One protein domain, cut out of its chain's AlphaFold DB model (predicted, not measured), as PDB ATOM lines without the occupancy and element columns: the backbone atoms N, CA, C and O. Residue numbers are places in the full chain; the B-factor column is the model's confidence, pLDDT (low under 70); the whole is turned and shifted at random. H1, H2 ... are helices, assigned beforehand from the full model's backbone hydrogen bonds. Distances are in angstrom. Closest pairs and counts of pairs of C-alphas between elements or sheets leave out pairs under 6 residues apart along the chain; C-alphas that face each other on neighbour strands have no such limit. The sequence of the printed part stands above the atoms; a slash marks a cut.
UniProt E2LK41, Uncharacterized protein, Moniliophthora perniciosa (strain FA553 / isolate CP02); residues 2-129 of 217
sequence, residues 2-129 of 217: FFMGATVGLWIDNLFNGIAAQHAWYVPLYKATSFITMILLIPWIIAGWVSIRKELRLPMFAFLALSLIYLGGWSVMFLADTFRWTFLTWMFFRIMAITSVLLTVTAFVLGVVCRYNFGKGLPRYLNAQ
ATOM      1  N   PHE A   2      28.436  -6.647 -55.077       86.31
ATOM      2  CA  PHE A   2      27.648  -5.417 -54.940       86.31
ATOM      3  C   PHE A   2      26.350  -5.625 -54.147       86.31
ATOM      4  O   PHE A   2      26.163  -4.980 -53.129       86.31
ATOM      5  N   PHE A   3      25.519  -6.602 -54.531       87.12
ATOM      6  CA  PHE A   3      24.260  -6.877 -53.830       87.12
ATOM      7  C   PHE A   3      24.447  -7.251 -52.354       87.12
ATOM      8  O   PHE A   3      23.729  -6.735 -51.505       87.12
ATOM      9  N   MET A   4      25.442  -8.081 -52.027       85.56
ATOM     10  CA  MET A   4      25.729  -8.460 -50.637       85.56
ATOM     11  C   MET A   4      26.214  -7.265 -49.817       85.56
ATOM     12  O   MET A   4      25.669  -6.998 -48.750       85.56
ATOM     13  N   GLY A   5      27.198  -6.522 -50.331       86.50
ATOM     14  CA  GLY A   5      27.755  -5.352 -49.654       86.50
ATOM     15  C   GLY A   5      26.728  -4.236 -49.490       86.50
ATOM     16  O   GLY A   5      26.620  -3.667 -48.412       86.50
ATOM     17  N   ALA A   6      25.919  -3.976 -50.518       89.12
ATOM     18  CA  ALA A   6      24.842  -2.997 -50.459       89.12
ATOM     19  C   ALA A   6      23.747  -3.419 -49.473       89.12
ATOM     20  O   ALA A   6      23.301  -2.590 -48.692       89.12
ATOM     21  N   THR A   7      23.350  -4.695 -49.434       87.88
ATOM     22  CA  THR A   7      22.351  -5.155 -48.454       87.88
ATOM     23  C   THR A   7      22.869  -4.998 -47.022       87.88
ATOM     24  O   THR A   7      22.149  -4.487 -46.168       87.88
ATOM     25  N   VAL A   8      24.128  -5.368 -46.755       87.12
ATOM     26  CA  VAL A   8      24.741  -5.183 -45.428       87.12
ATOM     27  C   VAL A   8      24.925  -3.697 -45.100       87.12
ATOM     28  O   VAL A   8      24.654  -3.288 -43.979       87.12
ATOM     29  N   GLY A   9      25.321  -2.870 -46.069       87.00
ATOM     30  CA  GLY A   9      25.466  -1.423 -45.895       87.00
ATOM     31  C   GLY A   9      24.139  -0.729 -45.582       87.00
ATOM     32  O   GLY A   9      24.071   0.051 -44.640       87.00
ATOM     33  N   LEU A  10      23.071  -1.072 -46.306       87.69
ATOM     34  CA  LEU A  10      21.717  -0.572 -46.043       87.69
ATOM     35  C   LEU A  10      21.191  -1.044 -44.687       87.69
ATOM     36  O   LEU A  10      20.491  -0.302 -44.003       87.69
ATOM     37  N   TRP A  11      21.533  -2.269 -44.285       85.12
ATOM     38  CA  TRP A  11      21.193  -2.770 -42.959       85.12
ATOM     39  C   TRP A  11      21.902  -1.974 -41.861       85.12
ATOM     40  O   TRP A  11      21.259  -1.531 -40.915       85.12
ATOM     41  N   ILE A  12      23.206  -1.726 -42.014       85.56
ATOM     42  CA  ILE A  12      23.983  -0.895 -41.088       85.56
ATOM     43  C   ILE A  12      23.393   0.517 -41.014       85.56
ATOM     44  O   ILE A  12      23.160   1.008 -39.914       85.56
ATOM     45  N   ASP A  13      23.096   1.143 -42.151       84.94
ATOM     46  CA  ASP A  13      22.472   2.469 -42.183       84.94
ATOM     47  C   ASP A  13      21.140   2.487 -41.413       84.94
ATOM     48  O   ASP A  13      20.925   3.345 -40.559       84.94
ATOM     49  N   ASN A  14      20.302   1.460 -41.589       82.62
ATOM     50  CA  ASN A  14      19.063   1.312 -40.822       82.62
ATOM     51  C   ASN A  14      19.313   1.135 -39.308       82.62
ATOM     52  O   ASN A  14      18.561   1.662 -38.491       82.62
ATOM     53  N   LEU A  15      20.391   0.452 -38.911       79.94
ATOM     54  CA  LEU A  15      20.776   0.284 -37.502       79.94
ATOM     55  C   LEU A  15      21.295   1.559 -36.829       79.94
ATOM     56  O   LEU A  15      21.315   1.617 -35.597       79.94
ATOM     57  N   PHE A  16      21.797   2.528 -37.595       78.56
ATOM     58  CA  PHE A  16      22.329   3.782 -37.055       78.56
ATOM     59  C   PHE A  16      21.331   4.935 -37.178       78.56
ATOM     60  O   PHE A  16      21.181   5.693 -36.221       78.56
ATOM     61  N   ASN A  17      20.638   5.037 -38.310       78.81
ATOM     62  CA  ASN A  17      19.768   6.165 -38.651       78.81
ATOM     63  C   ASN A  17      18.273   5.800 -38.668       78.81
ATOM     64  O   ASN A  17      17.424   6.685 -38.764       78.81
ATOM     65  N   GLY A  18      17.933   4.509 -38.601       71.94
ATOM     66  CA  GLY A  18      16.566   4.010 -38.725       71.94
ATOM     67  C   GLY A  18      15.896   3.638 -37.399       71.94
ATOM     68  O   GLY A  18      16.508   3.558 -36.334       71.94
ATOM     69  N   ILE A  19      14.600   3.337 -37.493       65.56
ATOM     70  CA  ILE A  19      13.726   2.942 -36.369       65.56
ATOM     71  C   ILE A  19      14.198   1.628 -35.716       65.56
ATOM     72  O   ILE A  19      13.920   1.373 -34.543       65.56
ATOM     73  N   ALA A  20      14.996   0.821 -36.427       63.50
ATOM     74  CA  ALA A  20      15.604  -0.386 -35.879       63.50
ATOM     75  C   ALA A  20      16.513  -0.114 -34.667       63.50
ATOM     76  O   ALA A  20      16.591  -0.953 -33.769       63.50
ATOM     77  N   ALA A  21      17.142   1.065 -34.588       62.12
ATOM     78  CA  ALA A  21      17.957   1.468 -33.441       62.12
ATOM     79  C   ALA A  21      17.135   1.643 -32.149       62.12
ATOM     80  O   ALA A  21      17.671   1.474 -31.056       62.12
ATOM     81  N   GLN A  22      15.845   1.975 -32.271       60.91
ATOM     82  CA  GLN A  22      14.966   2.293 -31.142       60.91
ATOM     83  C   GLN A  22      14.209   1.074 -30.590       60.91
ATOM     84  O   GLN A  22      13.672   1.142 -29.487       60.91
ATOM     85  N   HIS A  23      14.137  -0.032 -31.337       59.72
ATOM     86  CA  HIS A  23      13.337  -1.215 -30.972       59.72
ATOM     87  C   HIS A  23      14.129  -2.522 -30.886       59.72
ATOM     88  O   HIS A  23      13.580  -3.551 -30.494       59.72
ATOM     89  N   ALA A  24      15.415  -2.518 -31.227       62.16
ATOM     90  CA  ALA A  24      16.232  -3.715 -31.106       62.16
ATOM     91  C   ALA A  24      16.662  -3.945 -29.648       62.16
ATOM     92  O   ALA A  24      17.423  -3.172 -29.075       62.16
ATOM     93  N   TRP A  25      16.243  -5.072 -29.066       61.72
ATOM     94  CA  TRP A  25      16.623  -5.487 -27.706       61.72
ATOM     95  C   TRP A  25      18.145  -5.665 -27.529       61.72
ATOM     96  O   TRP A  25      18.678  -5.488 -26.438       61.72
ATOM     97  N   TYR A  26      18.853  -5.982 -28.623       70.12
ATOM     98  CA  TYR A  26      20.299  -6.220 -28.651       70.12
ATOM     99  C   TYR A  26      20.999  -5.493 -29.814       70.12
ATOM    100  O   TYR A  26      21.741  -6.098 -30.590       70.12
ATOM    101  N   VAL A  27      20.808  -4.171 -29.920       70.69
ATOM    102  CA  VAL A  27      21.537  -3.291 -30.866       70.69
ATOM    103  C   VAL A  27      23.040  -3.616 -30.995       70.69
ATOM    104  O   VAL A  27      23.513  -3.718 -32.131       70.69
ATOM    105  N   PRO A  28      23.823  -3.800 -29.905       76.06
ATOM    106  CA  PRO A  28      25.257  -4.062 -30.040       76.06
ATOM    107  C   PRO A  28      25.562  -5.401 -30.722       76.06
ATOM    108  O   PRO A  28      26.507  -5.464 -31.508       76.06
ATOM    109  N   LEU A  29      24.752  -6.442 -30.492       77.38
ATOM    110  CA  LEU A  29      24.927  -7.734 -31.160       77.38
ATOM    111  C   LEU A  29      24.680  -7.604 -32.662       77.38
ATOM    112  O   LEU A  29      25.509  -8.052 -33.448       77.38
ATOM    113  N   TYR A  30      23.610  -6.918 -33.070       77.88
ATOM    114  CA  TYR A  30      23.312  -6.729 -34.492       77.88
ATOM    115  C   TYR A  30      24.365  -5.873 -35.212       77.88
ATOM    116  O   TYR A  30      24.722  -6.159 -36.362       77.88
ATOM    117  N   LYS A  31      24.914  -4.854 -34.534       80.12
ATOM    118  CA  LYS A  31      26.050  -4.075 -35.050       80.12
ATOM    119  C   LYS A  31      27.281  -4.962 -35.220       80.12
ATOM    120  O   LYS A  31      27.847  -5.002 -36.312       80.12
ATOM    121  N   ALA A  32      27.652  -5.719 -34.186       83.81
ATOM    122  CA  ALA A  32      28.805  -6.613 -34.224       83.81
ATOM    123  C   ALA A  32      28.683  -7.651 -35.347       83.81
ATOM    124  O   ALA A  32      29.598  -7.775 -36.161       83.81
ATOM    125  N   THR A  33      27.537  -8.331 -35.473       81.00
ATOM    126  CA  THR A  33      27.319  -9.318 -36.541       81.00
ATOM    127  C   THR A  33      27.417  -8.693 -37.929       81.00
ATOM    128  O   THR A  33      27.973  -9.310 -38.832       81.00
ATOM    129  N   SER A  34      26.950  -7.454 -38.105       81.69
ATOM    130  CA  SER A  34      27.021  -6.761 -39.397       81.69
ATOM    131  C   SER A  34      28.469  -6.449 -39.799       81.69
ATOM    132  O   SER A  34      28.877  -6.755 -40.921       81.69
ATOM    133  N   PHE A  35      29.293  -5.939 -38.877       86.06
ATOM    134  CA  PHE A  35      30.724  -5.724 -39.141       86.06
ATOM    135  C   PHE A  35      31.473  -7.031 -39.396       86.06
ATOM    136  O   PHE A  35      32.264  -7.122 -40.336       86.06
ATOM    137  N   ILE A  36      31.174  -8.063 -38.609       86.75
ATOM    138  CA  ILE A  36      31.717  -9.408 -38.795       86.75
ATOM    139  C   ILE A  36      31.395  -9.902 -40.214       86.75
ATOM    140  O   ILE A  36      32.305 -10.314 -40.930       86.75
ATOM    141  N   THR A  37      30.149  -9.775 -40.687       84.12
ATOM    142  CA  THR A  37      29.788 -10.193 -42.056       84.12
ATOM    143  C   THR A  37      30.532  -9.423 -43.151       84.12
ATOM    144  O   THR A  37      30.923 -10.035 -44.143       84.12
ATOM    145  N   MET A  38      30.800  -8.123 -42.969       84.12
ATOM    146  CA  MET A  38      31.641  -7.344 -43.893       84.12
ATOM    147  C   MET A  38      33.070  -7.887 -43.963       84.12
ATOM    148  O   MET A  38      33.619  -8.046 -45.053       84.12
ATOM    149  N   ILE A  39      33.659  -8.216 -42.812       88.81
ATOM    150  CA  ILE A  39      35.016  -8.766 -42.752       88.81
ATOM    151  C   ILE A  39      35.052 -10.159 -43.382       88.81
ATOM    152  O   ILE A  39      35.949 -10.433 -44.170       88.81
ATOM    153  N   LEU A  40      34.067 -11.014 -43.089       84.94
ATOM    154  CA  LEU A  40      33.959 -12.381 -43.617       84.94
ATOM    155  C   LEU A  40      33.650 -12.443 -45.120       84.94
ATOM    156  O   LEU A  40      34.008 -13.427 -45.770       84.94
ATOM    157  N   LEU A  41      33.053 -11.398 -45.698       84.19
ATOM    158  CA  LEU A  41      32.824 -11.312 -47.141       84.19
ATOM    159  C   LEU A  41      34.138 -11.325 -47.932       84.19
ATOM    160  O   LEU A  41      34.199 -11.973 -48.973       84.19
ATOM    161  N   ILE A  42      35.194 -10.675 -47.434       87.19
ATOM    162  CA  ILE A  42      36.499 -10.588 -48.112       87.19
ATOM    163  C   ILE A  42      37.153 -11.973 -48.301       87.19
ATOM    164  O   ILE A  42      37.404 -12.356 -49.449       87.19
ATOM    165  N   PRO A  43      37.412 -12.769 -47.241       86.56
ATOM    166  CA  PRO A  43      37.970 -14.106 -47.393       86.56
ATOM    167  C   PRO A  43      37.015 -15.036 -48.142       86.56
ATOM    168  O   PRO A  43      37.491 -15.925 -48.844       86.56
ATOM    169  N   TRP A  44      35.697 -14.815 -48.082       86.00
ATOM    170  CA  TRP A  44      34.739 -15.565 -48.896       86.00
ATOM    171  C   TRP A  44      34.957 -15.353 -50.405       86.00
ATOM    172  O   TRP A  44      34.949 -16.328 -51.160       86.00
ATOM    173  N   ILE A  45      35.256 -14.122 -50.849       83.56
ATOM    174  CA  ILE A  45      35.630 -13.852 -52.253       83.56
ATOM    175  C   ILE A  45      36.901 -14.605 -52.618       83.56
ATOM    176  O   ILE A  45      36.952 -15.282 -53.647       83.56
ATOM    177  N   ILE A  46      37.934 -14.455 -51.787       86.94
ATOM    178  CA  ILE A  46      39.253 -15.022 -52.056       86.94
ATOM    179  C   ILE A  46      39.129 -16.542 -52.147       86.94
ATOM    180  O   ILE A  46      39.641 -17.136 -53.093       86.94
ATOM    181  N   ALA A  47      38.388 -17.167 -51.230       84.44
ATOM    182  CA  ALA A  47      38.117 -18.597 -51.246       84.44
ATOM    183  C   ALA A  47      37.361 -19.027 -52.513       84.44
ATOM    184  O   ALA A  47      37.781 -19.984 -53.163       84.44
ATOM    185  N   GLY A  48      36.311 -18.300 -52.914       82.19
ATOM    186  CA  GLY A  48      35.575 -18.578 -54.151       82.19
ATOM    187  C   GLY A  48      36.476 -18.507 -55.387       82.19
ATOM    188  O   GLY A  48      36.558 -19.462 -56.160       82.19
ATOM    189  N   TRP A  49      37.235 -17.420 -55.519       84.06
ATOM    190  CA  TRP A  49      38.155 -17.178 -56.630       84.06
ATOM    191  C   TRP A  49      39.301 -18.195 -56.702       84.06
ATOM    192  O   TRP A  49      39.612 -18.726 -57.771       84.06
ATOM    193  N   VAL A  50      39.927 -18.499 -55.564       81.06
ATOM    194  CA  VAL A  50      41.005 -19.491 -55.483       81.06
ATOM    195  C   VAL A  50      40.468 -20.895 -55.752       81.06
ATOM    196  O   VAL A  50      41.128 -21.649 -56.465       81.06
ATOM    197  N   SER A  51      39.280 -21.248 -55.246       78.69
ATOM    198  CA  SER A  51      38.712 -22.588 -55.452       78.69
ATOM    199  C   SER A  51      38.462 -22.896 -56.930       78.69
ATOM    200  O   SER A  51      38.773 -23.999 -57.373       78.69
ATOM    201  N   ILE A  52      38.006 -21.904 -57.707       71.94
ATOM    202  CA  ILE A  52      37.771 -22.046 -59.150       71.94
ATOM    203  C   ILE A  52      39.095 -22.238 -59.892       71.94
ATOM    204  O   ILE A  52      39.200 -23.107 -60.751       71.94
ATOM    205  N   ARG A  53      40.122 -21.440 -59.566       74.81
ATOM    206  CA  ARG A  53      41.375 -21.431 -60.342       74.81
ATOM    207  C   ARG A  53      42.346 -22.548 -59.986       74.81
ATOM    208  O   ARG A  53      43.156 -22.924 -60.823       74.81
ATOM    209  N   LYS A  54      42.333 -23.024 -58.742       68.12
ATOM    210  CA  LYS A  54      43.375 -23.928 -58.229       68.12
ATOM    211  C   LYS A  54      42.879 -25.351 -57.953       68.12
ATOM    212  O   LYS A  54      43.678 -26.167 -57.516       68.12
ATOM    213  N   GLU A  55      41.589 -25.644 -58.159       72.94
ATOM    214  CA  GLU A  55      40.962 -26.944 -57.833       72.94
ATOM    215  C   GLU A  55      41.268 -27.427 -56.393       72.94
ATOM    216  O   GLU A  55      41.278 -28.617 -56.069       72.94
ATOM    217  N   LEU A  56      41.564 -26.489 -55.487       70.00
ATOM    218  CA  LEU A  56      41.996 -26.810 -54.136       70.00
ATOM    219  C   LEU A  56      40.767 -27.161 -53.290       70.00
ATOM    220  O   LEU A  56      39.857 -26.354 -53.089       70.00
ATOM    221  N   ARG A  57      40.770 -28.371 -52.728       75.44
ATOM    222  CA  ARG A  57      39.668 -28.892 -51.901       75.44
ATOM    223  C   ARG A  57      39.476 -28.114 -50.591       75.44
ATOM    224  O   ARG A  57      38.355 -28.018 -50.102       75.44
ATOM    225  N   LEU A  58      40.553 -27.547 -50.041       77.00
ATOM    226  CA  LEU A  58      40.550 -26.799 -48.779       77.00
ATOM    227  C   LEU A  58      39.800 -25.448 -48.859       77.00
ATOM    228  O   LEU A  58      38.845 -25.265 -48.102       77.00
ATOM    229  N   PRO A  59      40.136 -24.517 -49.783       79.69
ATOM    230  CA  PRO A  59      39.391 -23.267 -49.940       79.69
ATOM    231  C   PRO A  59      37.950 -23.510 -50.387       79.69
ATOM    232  O   PRO A  59      37.079 -22.706 -50.074       79.69
ATOM    233  N   MET A  60      37.669 -24.636 -51.046       81.50
ATOM    234  CA  MET A  60      36.303 -25.016 -51.384       81.50
ATOM    235  C   MET A  60      35.439 -25.310 -50.162       81.50
ATOM    236  O   MET A  60      34.295 -24.866 -50.080       81.50
ATOM    237  N   PHE A  61      35.985 -26.065 -49.208       84.25
ATOM    238  CA  PHE A  61      35.289 -26.340 -47.959       84.25
ATOM    239  C   PHE A  61      35.074 -25.048 -47.167       84.25
ATOM    240  O   PHE A  61      33.968 -24.806 -46.691       84.25
ATOM    241  N   ALA A  62      36.091 -24.182 -47.103       85.75
ATOM    242  CA  ALA A  62      35.966 -22.867 -46.481       85.75
ATOM    243  C   ALA A  62      34.876 -22.016 -47.155       85.75
ATOM    244  O   ALA A  62      34.039 -21.442 -46.464       85.75
ATOM    245  N   PHE A  63      34.827 -21.986 -48.489       86.69
ATOM    246  CA  PHE A  63      33.793 -21.282 -49.249       86.69
ATOM    247  C   PHE A  63      32.383 -21.793 -48.921       86.69
ATOM    248  O   PHE A  63      31.504 -20.992 -48.608       86.69
ATOM    249  N   LEU A  64      32.177 -23.116 -48.924       86.75
ATOM    250  CA  LEU A  64      30.885 -23.734 -48.600       86.75
ATOM    251  C   LEU A  64      30.464 -23.473 -47.149       86.75
ATOM    252  O   LEU A  64      29.315 -23.108 -46.905       86.75
ATOM    253  N   ALA A  65      31.386 -23.619 -46.195       88.38
ATOM    254  CA  ALA A  65      31.121 -23.349 -44.783       88.38
ATOM    255  C   ALA A  65      30.737 -21.880 -44.558       88.38
ATOM    256  O   ALA A  65      29.748 -21.589 -43.888       88.38
ATOM    257  N   LEU A  66      31.465 -20.949 -45.177       86.81
ATOM    258  CA  LEU A  66      31.170 -19.519 -45.115       86.81
ATOM    259  C   LEU A  66      29.826 -19.170 -45.769       86.81
ATOM    260  O   LEU A  66      29.077 -18.367 -45.215       86.81
ATOM    261  N   SER A  67      29.477 -19.802 -46.892       86.88
ATOM    262  CA  SER A  67      28.153 -19.654 -47.512       86.88
ATOM    263  C   SER A  67      27.029 -20.150 -46.600       86.88
ATOM    264  O   SER A  67      26.001 -19.483 -46.493       86.88
ATOM    265  N   LEU A  68      27.220 -21.277 -45.907       88.94
ATOM    266  CA  LEU A  68      26.244 -21.787 -44.938       88.94
ATOM    267  C   LEU A  68      26.094 -20.855 -43.737       88.94
ATOM    268  O   LEU A  68      24.970 -20.553 -43.347       88.94
ATOM    269  N   ILE A  69      27.202 -20.357 -43.184       89.25
ATOM    270  CA  ILE A  69      27.178 -19.382 -42.085       89.25
ATOM    271  C   ILE A  69      26.457 -18.107 -42.524       89.25
ATOM    272  O   ILE A  69      25.640 -17.582 -41.772       89.25
ATOM    273  N   TYR A  70      26.708 -17.629 -43.744       85.88
ATOM    274  CA  TYR A  70      26.018 -16.467 -44.294       85.88
ATOM    275  C   TYR A  70      24.507 -16.711 -44.389       85.88
ATOM    276  O   TYR A  70      23.729 -15.928 -43.851       85.88
ATOM    277  N   LEU A  71      24.076 -17.813 -45.010       87.88
ATOM    278  CA  LEU A  71      22.653 -18.148 -45.141       87.88
ATOM    279  C   LEU A  71      21.980 -18.376 -43.781       87.88
ATOM    280  O   LEU A  71      20.856 -17.922 -43.571       87.88
ATOM    281  N   GLY A  72      22.672 -19.028 -42.844       86.69
ATOM    282  CA  GLY A  72      22.208 -19.219 -41.472       86.69
ATOM    283  C   GLY A  72      22.064 -17.893 -40.727       86.69
ATOM    284  O   GLY A  72      21.021 -17.636 -40.134       86.69
ATOM    285  N   GLY A  73      23.060 -17.010 -40.831       83.69
ATOM    286  CA  GLY A  73      23.024 -15.667 -40.251       83.69
ATOM    287  C   GLY A  73      21.865 -14.827 -40.791       83.69
ATOM    288  O   GLY A  73      21.143 -14.211 -40.010       83.69
ATOM    289  N   TRP A  74      21.620 -14.869 -42.104       83.69
ATOM    290  CA  TRP A  74      20.440 -14.235 -42.702       83.69
ATOM    291  C   TRP A  74      19.133 -14.859 -42.217       83.69
ATOM    292  O   TRP A  74      18.205 -14.133 -41.879       83.69
ATOM    293  N   SER A  75      19.058 -16.187 -42.127       84.75
ATOM    294  CA  SER A  75      17.852 -16.889 -41.662       84.75
ATOM    295  C   SER A  75      17.499 -16.526 -40.220       84.75
ATOM    296  O   SER A  75      16.337 -16.272 -39.916       84.75
ATOM    297  N   VAL A  76      18.502 -16.430 -39.341       83.31
ATOM    298  CA  VAL A  76      18.310 -15.979 -37.955       83.31
ATOM    299  C   VAL A  76      17.878 -14.512 -37.916       83.31
ATOM    300  O   VAL A  76      16.996 -14.160 -37.139       83.31
ATOM    301  N   MET A  77      18.425 -13.659 -38.790       77.06
ATOM    302  CA  MET A  77      17.984 -12.263 -38.910       77.06
ATOM    303  C   MET A  77      16.512 -12.153 -39.328       77.06
ATOM    304  O   MET A  77      15.804 -11.304 -38.799       77.06
ATOM    305  N   PHE A  78      16.010 -13.045 -40.190       77.44
ATOM    306  CA  PHE A  78      14.589 -13.081 -40.563       77.44
ATOM    307  C   PHE A  78      13.642 -13.430 -39.403       77.44
ATOM    308  O   PHE A  78      12.449 -13.135 -39.493       77.44
ATOM    309  N   LEU A  79      14.142 -14.031 -38.319       78.50
ATOM    310  CA  LEU A  79      13.343 -14.295 -37.119       78.50
ATOM    311  C   LEU A  79      13.150 -13.043 -36.253       78.50
ATOM    312  O   LEU A  79      12.229 -13.017 -35.444       78.50
ATOM    313  N   ALA A  80      13.973 -12.006 -36.424       79.12
ATOM    314  CA  ALA A  80      13.846 -10.774 -35.657       79.12
ATOM    315  C   ALA A  80      12.690  -9.906 -36.181       79.12
ATOM    316  O   ALA A  80      12.654  -9.536 -37.359       79.12
ATOM    317  N   ASP A  81      11.778  -9.503 -35.294       78.38
ATOM    318  CA  ASP A  81      10.610  -8.681 -35.647       78.38
ATOM    319  C   ASP A  81      11.005  -7.343 -36.281       78.38
ATOM    320  O   ASP A  81      10.407  -6.900 -37.263       78.38
ATOM    321  N   THR A  82      12.085  -6.737 -35.783       75.31
ATOM    322  CA  THR A  82      12.644  -5.487 -36.312       75.31
ATOM    323  C   THR A  82      13.091  -5.636 -37.768       75.31
ATOM    324  O   THR A  82      12.864  -4.750 -38.590       75.31
ATOM    325  N   PHE A  83      13.694  -6.777 -38.110       75.75
ATOM    326  CA  PHE A  83      14.133  -7.058 -39.471       75.75
ATOM    327  C   PHE A  83      12.934  -7.283 -40.399       75.75
ATOM    328  O   PHE A  83      12.890  -6.724 -41.495       75.75
ATOM    329  N   ARG A  84      11.929  -8.051 -39.952       82.00
ATOM    330  CA  ARG A  84      10.699  -8.309 -40.722       82.00
ATOM    331  C   ARG A  84       9.951  -7.020 -41.033       82.00
ATOM    332  O   ARG A  84       9.501  -6.833 -42.162       82.00
ATOM    333  N   TRP A  85       9.863  -6.125 -40.053       82.69
ATOM    334  CA  TRP A  85       9.233  -4.825 -40.230       82.69
ATOM    335  C   TRP A  85       9.971  -3.980 -41.277       82.69
ATOM    336  O   TRP A  85       9.360  -3.533 -42.247       82.69
ATOM    337  N   THR A  86      11.296  -3.854 -41.167       82.25
ATOM    338  CA  THR A  86      12.115  -3.149 -42.168       82.25
ATOM    339  C   THR A  86      11.998  -3.774 -43.559       82.25
ATOM    340  O   THR A  86      11.899  -3.057 -44.554       82.25
ATOM    341  N   PHE A  87      11.960  -5.104 -43.649       83.00
ATOM    342  CA  PHE A  87      11.839  -5.829 -44.913       83.00
ATOM    343  C   PHE A  87      10.492  -5.597 -45.615       83.00
ATOM    344  O   PHE A  87      10.435  -5.561 -46.845       83.00
ATOM    345  N   LEU A  88       9.404  -5.432 -44.857       84.69
ATOM    346  CA  LEU A  88       8.080  -5.144 -45.412       84.69
ATOM    347  C   LEU A  88       7.925  -3.672 -45.799       84.69
ATOM    348  O   LEU A  88       7.367  -3.381 -46.857       84.69
ATOM    349  N   THR A  89       8.451  -2.764 -44.978       86.81
ATOM    350  CA  THR A  89       8.311  -1.318 -45.181       86.81
ATOM    351  C   THR A  89       9.242  -0.794 -46.276       86.81
ATOM    352  O   THR A  89       8.861   0.089 -47.044       86.81
ATOM    353  N   TRP A  90      10.459  -1.341 -46.402       87.69
ATOM    354  CA  TRP A  90      11.480  -0.803 -47.302       87.69
ATOM    355  C   TRP A  90      11.711  -1.674 -48.545       87.69
ATOM    356  O   TRP A  90      12.480  -2.636 -48.545       87.69
ATOM    357  N   MET A  91      11.078  -1.288 -49.658       87.75
ATOM    358  CA  MET A  91      11.123  -2.043 -50.918       87.75
ATOM    359  C   MET A  91      12.531  -2.166 -51.526       87.75
ATOM    360  O   MET A  91      12.873  -3.225 -52.052       87.75
ATOM    361  N   PHE A  92      13.356  -1.117 -51.450       86.44
ATOM    362  CA  PHE A  92      14.720  -1.155 -51.990       86.44
ATOM    363  C   PHE A  92      15.584  -2.177 -51.245       86.44
ATOM    364  O   PHE A  92      16.174  -3.063 -51.861       86.44
ATOM    365  N   PHE A  93      15.571  -2.120 -49.912       87.44
ATOM    366  CA  PHE A  93      16.251  -3.098 -49.070       87.44
ATOM    367  C   PHE A  93      15.770  -4.525 -49.345       87.44
ATOM    368  O   PHE A  93      16.586  -5.433 -49.500       87.44
ATOM    369  N   ARG A  94      14.453  -4.713 -49.499       88.56
ATOM    370  CA  ARG A  94      13.846  -6.010 -49.814       88.56
ATOM    371  C   ARG A  94      14.401  -6.630 -51.096       88.56
ATOM    372  O   ARG A  94      14.798  -7.793 -51.090       88.56
ATOM    373  N   ILE A  95      14.437  -5.870 -52.190       92.69
ATOM    374  CA  ILE A  95      14.926  -6.370 -53.486       92.69
ATOM    375  C   ILE A  95      16.415  -6.720 -53.398       92.69
ATOM    376  O   ILE A  95      16.829  -7.784 -53.866       92.69
ATOM    377  N   MET A  96      17.210  -5.859 -52.758       91.12
ATOM    378  CA  MET A  96      18.644  -6.086 -52.575       91.12
ATOM    379  C   MET A  96      18.907  -7.345 -51.740       91.12
ATOM    380  O   MET A  96      19.709  -8.187 -52.150       91.12
ATOM    381  N   ALA A  97      18.163  -7.533 -50.646       89.31
ATOM    382  CA  ALA A  97      18.271  -8.701 -49.778       89.31
ATOM    383  C   ALA A  97      17.902 -10.004 -50.499       89.31
ATOM    384  O   ALA A  97      18.668 -10.967 -50.446       89.31
ATOM    385  N   ILE A  98      16.780 -10.035 -51.227       91.62
ATOM    386  CA  ILE A  98      16.368 -11.218 -52.003       91.62
ATOM    387  C   ILE A  98      17.423 -11.558 -53.061       91.62
ATOM    388  O   ILE A  98      17.852 -12.706 -53.159       91.62
ATOM    389  N   THR A  99      17.888 -10.556 -53.810       92.31
ATOM    390  CA  THR A  99      18.922 -10.742 -54.841       92.31
ATOM    391  C   THR A  99      20.220 -11.264 -54.226       92.31
ATOM    392  O   THR A  99      20.857 -12.157 -54.782       92.31
ATOM    393  N   SER A 100      20.594 -10.752 -53.052       91.00
ATOM    394  CA  SER A 100      21.763 -11.206 -52.302       91.00
ATOM    395  C   SER A 100      21.654 -12.683 -51.919       91.00
ATOM    396  O   SER A 100      22.557 -13.464 -52.221       91.00
ATOM    397  N   VAL A 101      20.528 -13.091 -51.326       90.62
ATOM    398  CA  VAL A 101      20.288 -14.483 -50.917       90.62
ATOM    399  C   VAL A 101      20.265 -15.418 -52.124       90.62
ATOM    400  O   VAL A 101      20.945 -16.442 -52.102       90.62
ATOM    401  N   LEU A 102      19.555 -15.057 -53.198       92.94
ATOM    402  CA  LEU A 102      19.512 -15.849 -54.432       92.94
ATOM    403  C   LEU A 102      20.908 -16.056 -55.021       92.94
ATOM    404  O   LEU A 102      21.258 -17.165 -55.430       92.94
ATOM    405  N   LEU A 103      21.726 -15.003 -55.030       90.81
ATOM    406  CA  LEU A 103      23.085 -15.071 -55.546       90.81
ATOM    407  C   LEU A 103      23.972 -15.958 -54.664       90.81
ATOM    408  O   LEU A 103      24.741 -16.755 -55.199       90.81
ATOM    409  N   THR A 104      23.829 -15.893 -53.338       90.31
ATOM    410  CA  THR A 104      24.549 -16.798 -52.429       90.31
ATOM    411  C   THR A 104      24.111 -18.249 -52.597       90.31
ATOM    412  O   THR A 104      24.969 -19.127 -52.637       90.31
ATOM    413  N   VAL A 105      22.810 -18.523 -52.734       92.12
ATOM    414  CA  VAL A 105      22.297 -19.885 -52.965       92.12
ATOM    415  C   VAL A 105      22.819 -20.433 -54.288       92.12
ATOM    416  O   VAL A 105      23.335 -21.546 -54.331       92.12
ATOM    417  N   THR A 106      22.766 -19.638 -55.355       91.81
ATOM    418  CA  THR A 106      23.297 -20.038 -56.665       91.81
ATOM    419  C   THR A 106      24.796 -20.326 -56.578       91.81
ATOM    420  O   THR A 106      25.259 -21.359 -57.058       91.81
ATOM    421  N   ALA A 107      25.556 -19.458 -55.906       89.69
ATOM    422  CA  ALA A 107      26.985 -19.651 -55.694       89.69
ATOM    423  C   ALA A 107      27.284 -20.901 -54.848       89.69
ATOM    424  O   ALA A 107      28.239 -21.620 -55.136       89.69
ATOM    425  N   PHE A 108      26.454 -21.198 -53.846       89.88
ATOM    426  CA  PHE A 108      26.558 -22.411 -53.040       89.88
ATOM    427  C   PHE A 108      26.303 -23.667 -53.879       89.88
ATOM    428  O   PHE A 108      27.108 -24.592 -53.830       89.88
ATOM    429  N   VAL A 109      25.247 -23.684 -54.698       91.19
ATOM    430  CA  VAL A 109      24.935 -24.806 -55.602       91.19
ATOM    431  C   VAL A 109      26.066 -25.026 -56.601       91.19
ATOM    432  O   VAL A 109      26.547 -26.151 -56.729       91.19
ATOM    433  N   LEU A 110      26.541 -23.964 -57.258       87.81
ATOM    434  CA  LEU A 110      27.703 -24.043 -58.147       87.81
ATOM    435  C   LEU A 110      28.927 -24.569 -57.400       87.81
ATOM    436  O   LEU A 110      29.627 -25.431 -57.917       87.81
ATOM    437  N   GLY A 111      29.137 -24.127 -56.162       85.81
ATOM    438  CA  GLY A 111      30.171 -24.663 -55.294       85.81
ATOM    439  C   GLY A 111      30.022 -26.176 -55.088       85.81
ATOM    440  O   GLY A 111      30.940 -26.952 -55.340       85.81
ATOM    441  N   VAL A 112      28.847 -26.644 -54.691       87.25
ATOM    442  CA  VAL A 112      28.591 -28.076 -54.502       87.25
ATOM    443  C   VAL A 112      28.856 -28.865 -55.794       87.25
ATOM    444  O   VAL A 112      29.552 -29.880 -55.760       87.25
ATOM    445  N   VAL A 113      28.397 -28.369 -56.944       85.69
ATOM    446  CA  VAL A 113      28.651 -28.993 -58.254       85.69
ATOM    447  C   VAL A 113      30.149 -29.022 -58.576       85.69
ATOM    448  O   VAL A 113      30.678 -30.078 -58.928       85.69
ATOM    449  N   CYS A 114      30.862 -27.910 -58.390       80.06
ATOM    450  CA  CYS A 114      32.314 -27.845 -58.550       80.06
ATOM    451  C   CYS A 114      33.021 -28.851 -57.630       80.06
ATOM    452  O   CYS A 114      33.946 -29.529 -58.070       80.06
ATOM    453  N   ARG A 115      32.552 -29.027 -56.387       82.25
ATOM    454  CA  ARG A 115      33.131 -29.978 -55.429       82.25
ATOM    455  C   ARG A 115      33.020 -31.422 -55.906       82.25
ATOM    456  O   ARG A 115      33.984 -32.168 -55.722       82.25
ATOM    457  N   TYR A 116      31.884 -31.799 -56.494       79.38
ATOM    458  CA  TYR A 116      31.681 -33.124 -57.088       79.38
ATOM    459  C   TYR A 116      32.457 -33.314 -58.395       79.38
ATOM    460  O   TYR A 116      32.805 -34.441 -58.740       79.38
ATOM    461  N   ASN A 117      32.757 -32.227 -59.109       75.75
ATOM    462  CA  ASN A 117      33.536 -32.276 -60.342       75.75
ATOM    463  C   ASN A 117      35.064 -32.247 -60.110       75.75
ATOM    464  O   ASN A 117      35.826 -32.553 -61.027       75.75
ATOM    465  N   PHE A 118      35.522 -31.916 -58.897       72.00
ATOM    466  CA  PHE A 118      36.945 -31.894 -58.552       72.00
ATOM    467  C   PHE A 118      37.581 -33.288 -58.579       72.00
ATOM    468  O   PHE A 118      37.129 -34.213 -57.904       72.00
ATOM    469  N   GLY A 119      38.702 -33.415 -59.285       64.31
ATOM    470  CA  GLY A 119      39.462 -34.651 -59.458       64.31
ATOM    471  C   GLY A 119      39.275 -35.325 -60.817       64.31
ATOM    472  O   GLY A 119      39.942 -36.323 -61.071       64.31
ATOM    473  N   LYS A 120      38.442 -34.778 -61.716       63.59
ATOM    474  CA  LYS A 120      38.289 -35.282 -63.097       63.59
ATOM    475  C   LYS A 120      39.364 -34.786 -64.079       63.59
ATOM    476  O   LYS A 120      39.238 -34.997 -65.279       63.59
ATOM    477  N   GLY A 121      40.444 -34.172 -63.584       55.56
ATOM    478  CA  GLY A 121      41.643 -33.903 -64.385       55.56
ATOM    479  C   GLY A 121      41.728 -32.515 -65.019       55.56
ATOM    480  O   GLY A 121      42.525 -32.330 -65.932       55.56
ATOM    481  N   LEU A 122      40.989 -31.514 -64.532       55.69
ATOM    482  CA  LEU A 122      41.117 -30.127 -65.003       55.69
ATOM    483  C   LEU A 122      42.571 -29.595 -65.006       55.69
ATOM    484  O   LEU A 122      42.965 -29.019 -66.014       55.69
ATOM    485  N   PRO A 123      43.425 -29.852 -63.991       56.78
ATOM    486  CA  PRO A 123      44.835 -29.473 -64.032       56.78
ATOM    487  C   PRO A 123      45.659 -30.329 -64.991       56.78
ATOM    488  O   PRO A 123      46.754 -29.925 -65.328       56.78
ATOM    489  N   ARG A 124      45.186 -31.495 -65.450       55.31
ATOM    490  CA  ARG A 124      45.857 -32.259 -66.520       55.31
ATOM    491  C   ARG A 124      45.556 -31.673 -67.895       55.31
ATOM    492  O   ARG A 124      46.439 -31.688 -68.734       55.31
ATOM    493  N   TYR A 125      44.370 -31.098 -68.099       56.94
ATOM    494  CA  TYR A 125      44.048 -30.342 -69.315       56.94
ATOM    495  C   TYR A 125      44.624 -28.919 -69.303       56.94
ATOM    496  O   TYR A 125      45.035 -28.433 -70.349       56.94
ATOM    497  N   LEU A 126      44.711 -28.268 -68.136       57.03
ATOM    498  CA  LEU A 126      45.360 -26.958 -67.999       57.03
ATOM    499  C   LEU A 126      46.892 -27.073 -68.053       57.03
ATOM    500  O   LEU A 126      47.532 -26.272 -68.725       57.03
ATOM    501  N   ASN A 127      47.476 -28.103 -67.425       52.66
ATOM    502  CA  ASN A 127      48.909 -28.396 -67.540       52.66
ATOM    503  C   ASN A 127      49.262 -29.154 -68.822       52.66
ATOM    504  O   ASN A 127      50.430 -29.417 -69.034       52.66
ATOM    505  N   ALA A 128      48.315 -29.496 -69.700       54.56
ATOM    506  CA  ALA A 128      48.670 -29.921 -71.057       54.56
ATOM    507  C   ALA A 128      49.206 -28.746 -71.905       54.56
ATOM    508  O   ALA A 128      49.769 -28.973 -72.970       54.56
ATOM    509  N   GLN A 129      49.057 -27.499 -71.432       53.19
ATOM    510  CA  GLN A 129      49.821 -26.338 -71.911       53.19
ATOM    511  C   GLN A 129      51.150 -26.135 -71.166       53.19
ATOM    512  O   GLN A 129      51.901 -25.224 -71.505       53.19
TER     513      GLN A 129
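What this domain is: This is residues 2 to 129 of the 217 residues of an uncharacterized protein of Moniliophthora perniciosa (strain FA553 / isolate CP02) (UniProt E2LK41). Four helices, H1, H3, H4 and H6, make a long up-and-down bundle, with the short H2 and H5 capping the end where H3 and H6 begin; at the other end H7 sticks out, with residues 124 to 129 standing free. H1 is shorter than its partners and fills its place only in the part of the bundle near the H2 and H5 end. The printed part has 128 residues with seven named helices, H1 to H7 in chain order, and no named strand: the class is all helix. The whole is loose, with a radius of gyration of the C-alphas of 17.5 A, and is a rod spanning 61 by 24 by 22 A.

How they stand to each other: Begin with H3, residues 27 to 54, the longest helix by residues, and look for its kink of 28 degrees near residue 41. Beyond a tight link, H4, residues 57 to 78, forms a helical hairpin with it: they touch, closest at the C-alphas of Ala 47 and Pro 59, 5.0 A apart, at a shallow tilt of 29 degrees, opposite ways. With residues 27 to 38 alone, H3 touches H1, residues 2 to 17; their closest C-alphas are those of Val 8 and Ser 34, 6.6 A apart, at a shallow tilt of 10 degrees, opposite ways. Next look at H6, residues 91 to 117, which with H1 is the hub, each touching three other helices. H6 touches H4, closest at the C-alphas of Leu 64 and Phe 108, 6.3 A apart, at a shallow tilt of 29 degrees, opposite ways. With residues 93 to 100 alone it touches H1, closest at the C-alphas of Met 4 and Ser 100, 5.1 A apart, at a steep tilt of 40 degrees, opposite ways. H1 and H4 are apart, while H3 and H6 are close but not clearly touching, with the C-alphas of Ile 52 and Cys 114 closest at 8.0 A. H2, residues 20 to 23, touches H5, residues 81 to 89, closest at the C-alphas of Ala 20 and Thr 82, 5.9 A apart. H5 and H6 only just touch, only at the corner, with 3 pairs of C-alphas within 8 A; the closest are those of Phe 87 and Arg 94, 5.3 A apart. H7, residues 122 to 129, touches no helix. In H1, H4, H5 and H6 every O i to N i+4 pair is within hydrogen-bond range; in H3 it is 22 of 24, in H7 3 of 4, and H2 is too short for such a pair.

Where its parts are: Find C-alpha 27 at (21.537, -3.291, -30.866); from there H3 runs 40.6 A to C-alpha 54 at (43.375, -23.928, -58.229). H4 then runs 31.7 A from Arg 57 to Phe 78. H6 runs 38.8 A from Met 91 to Asn 117, and H1 runs 21.5 A from Phe 2 to Asn 17. The short ones are H5 at 12.3 A, H7 at 11.7 A and H2 at 5.5 A. H7 ends at C-alpha 129, at (49.821, -26.338, -71.911).

The domain as a whole: The two C-alphas farthest apart are those of Gln 22 and Ala 128, 61.4 A. The printed part has no cut, and the six links between the named helices are tight. In the B-factor column the mean pLDDT of the printed part is 80.2; look for values under 70 at residues 19 to 25, residue 54 and residues 119 to 129.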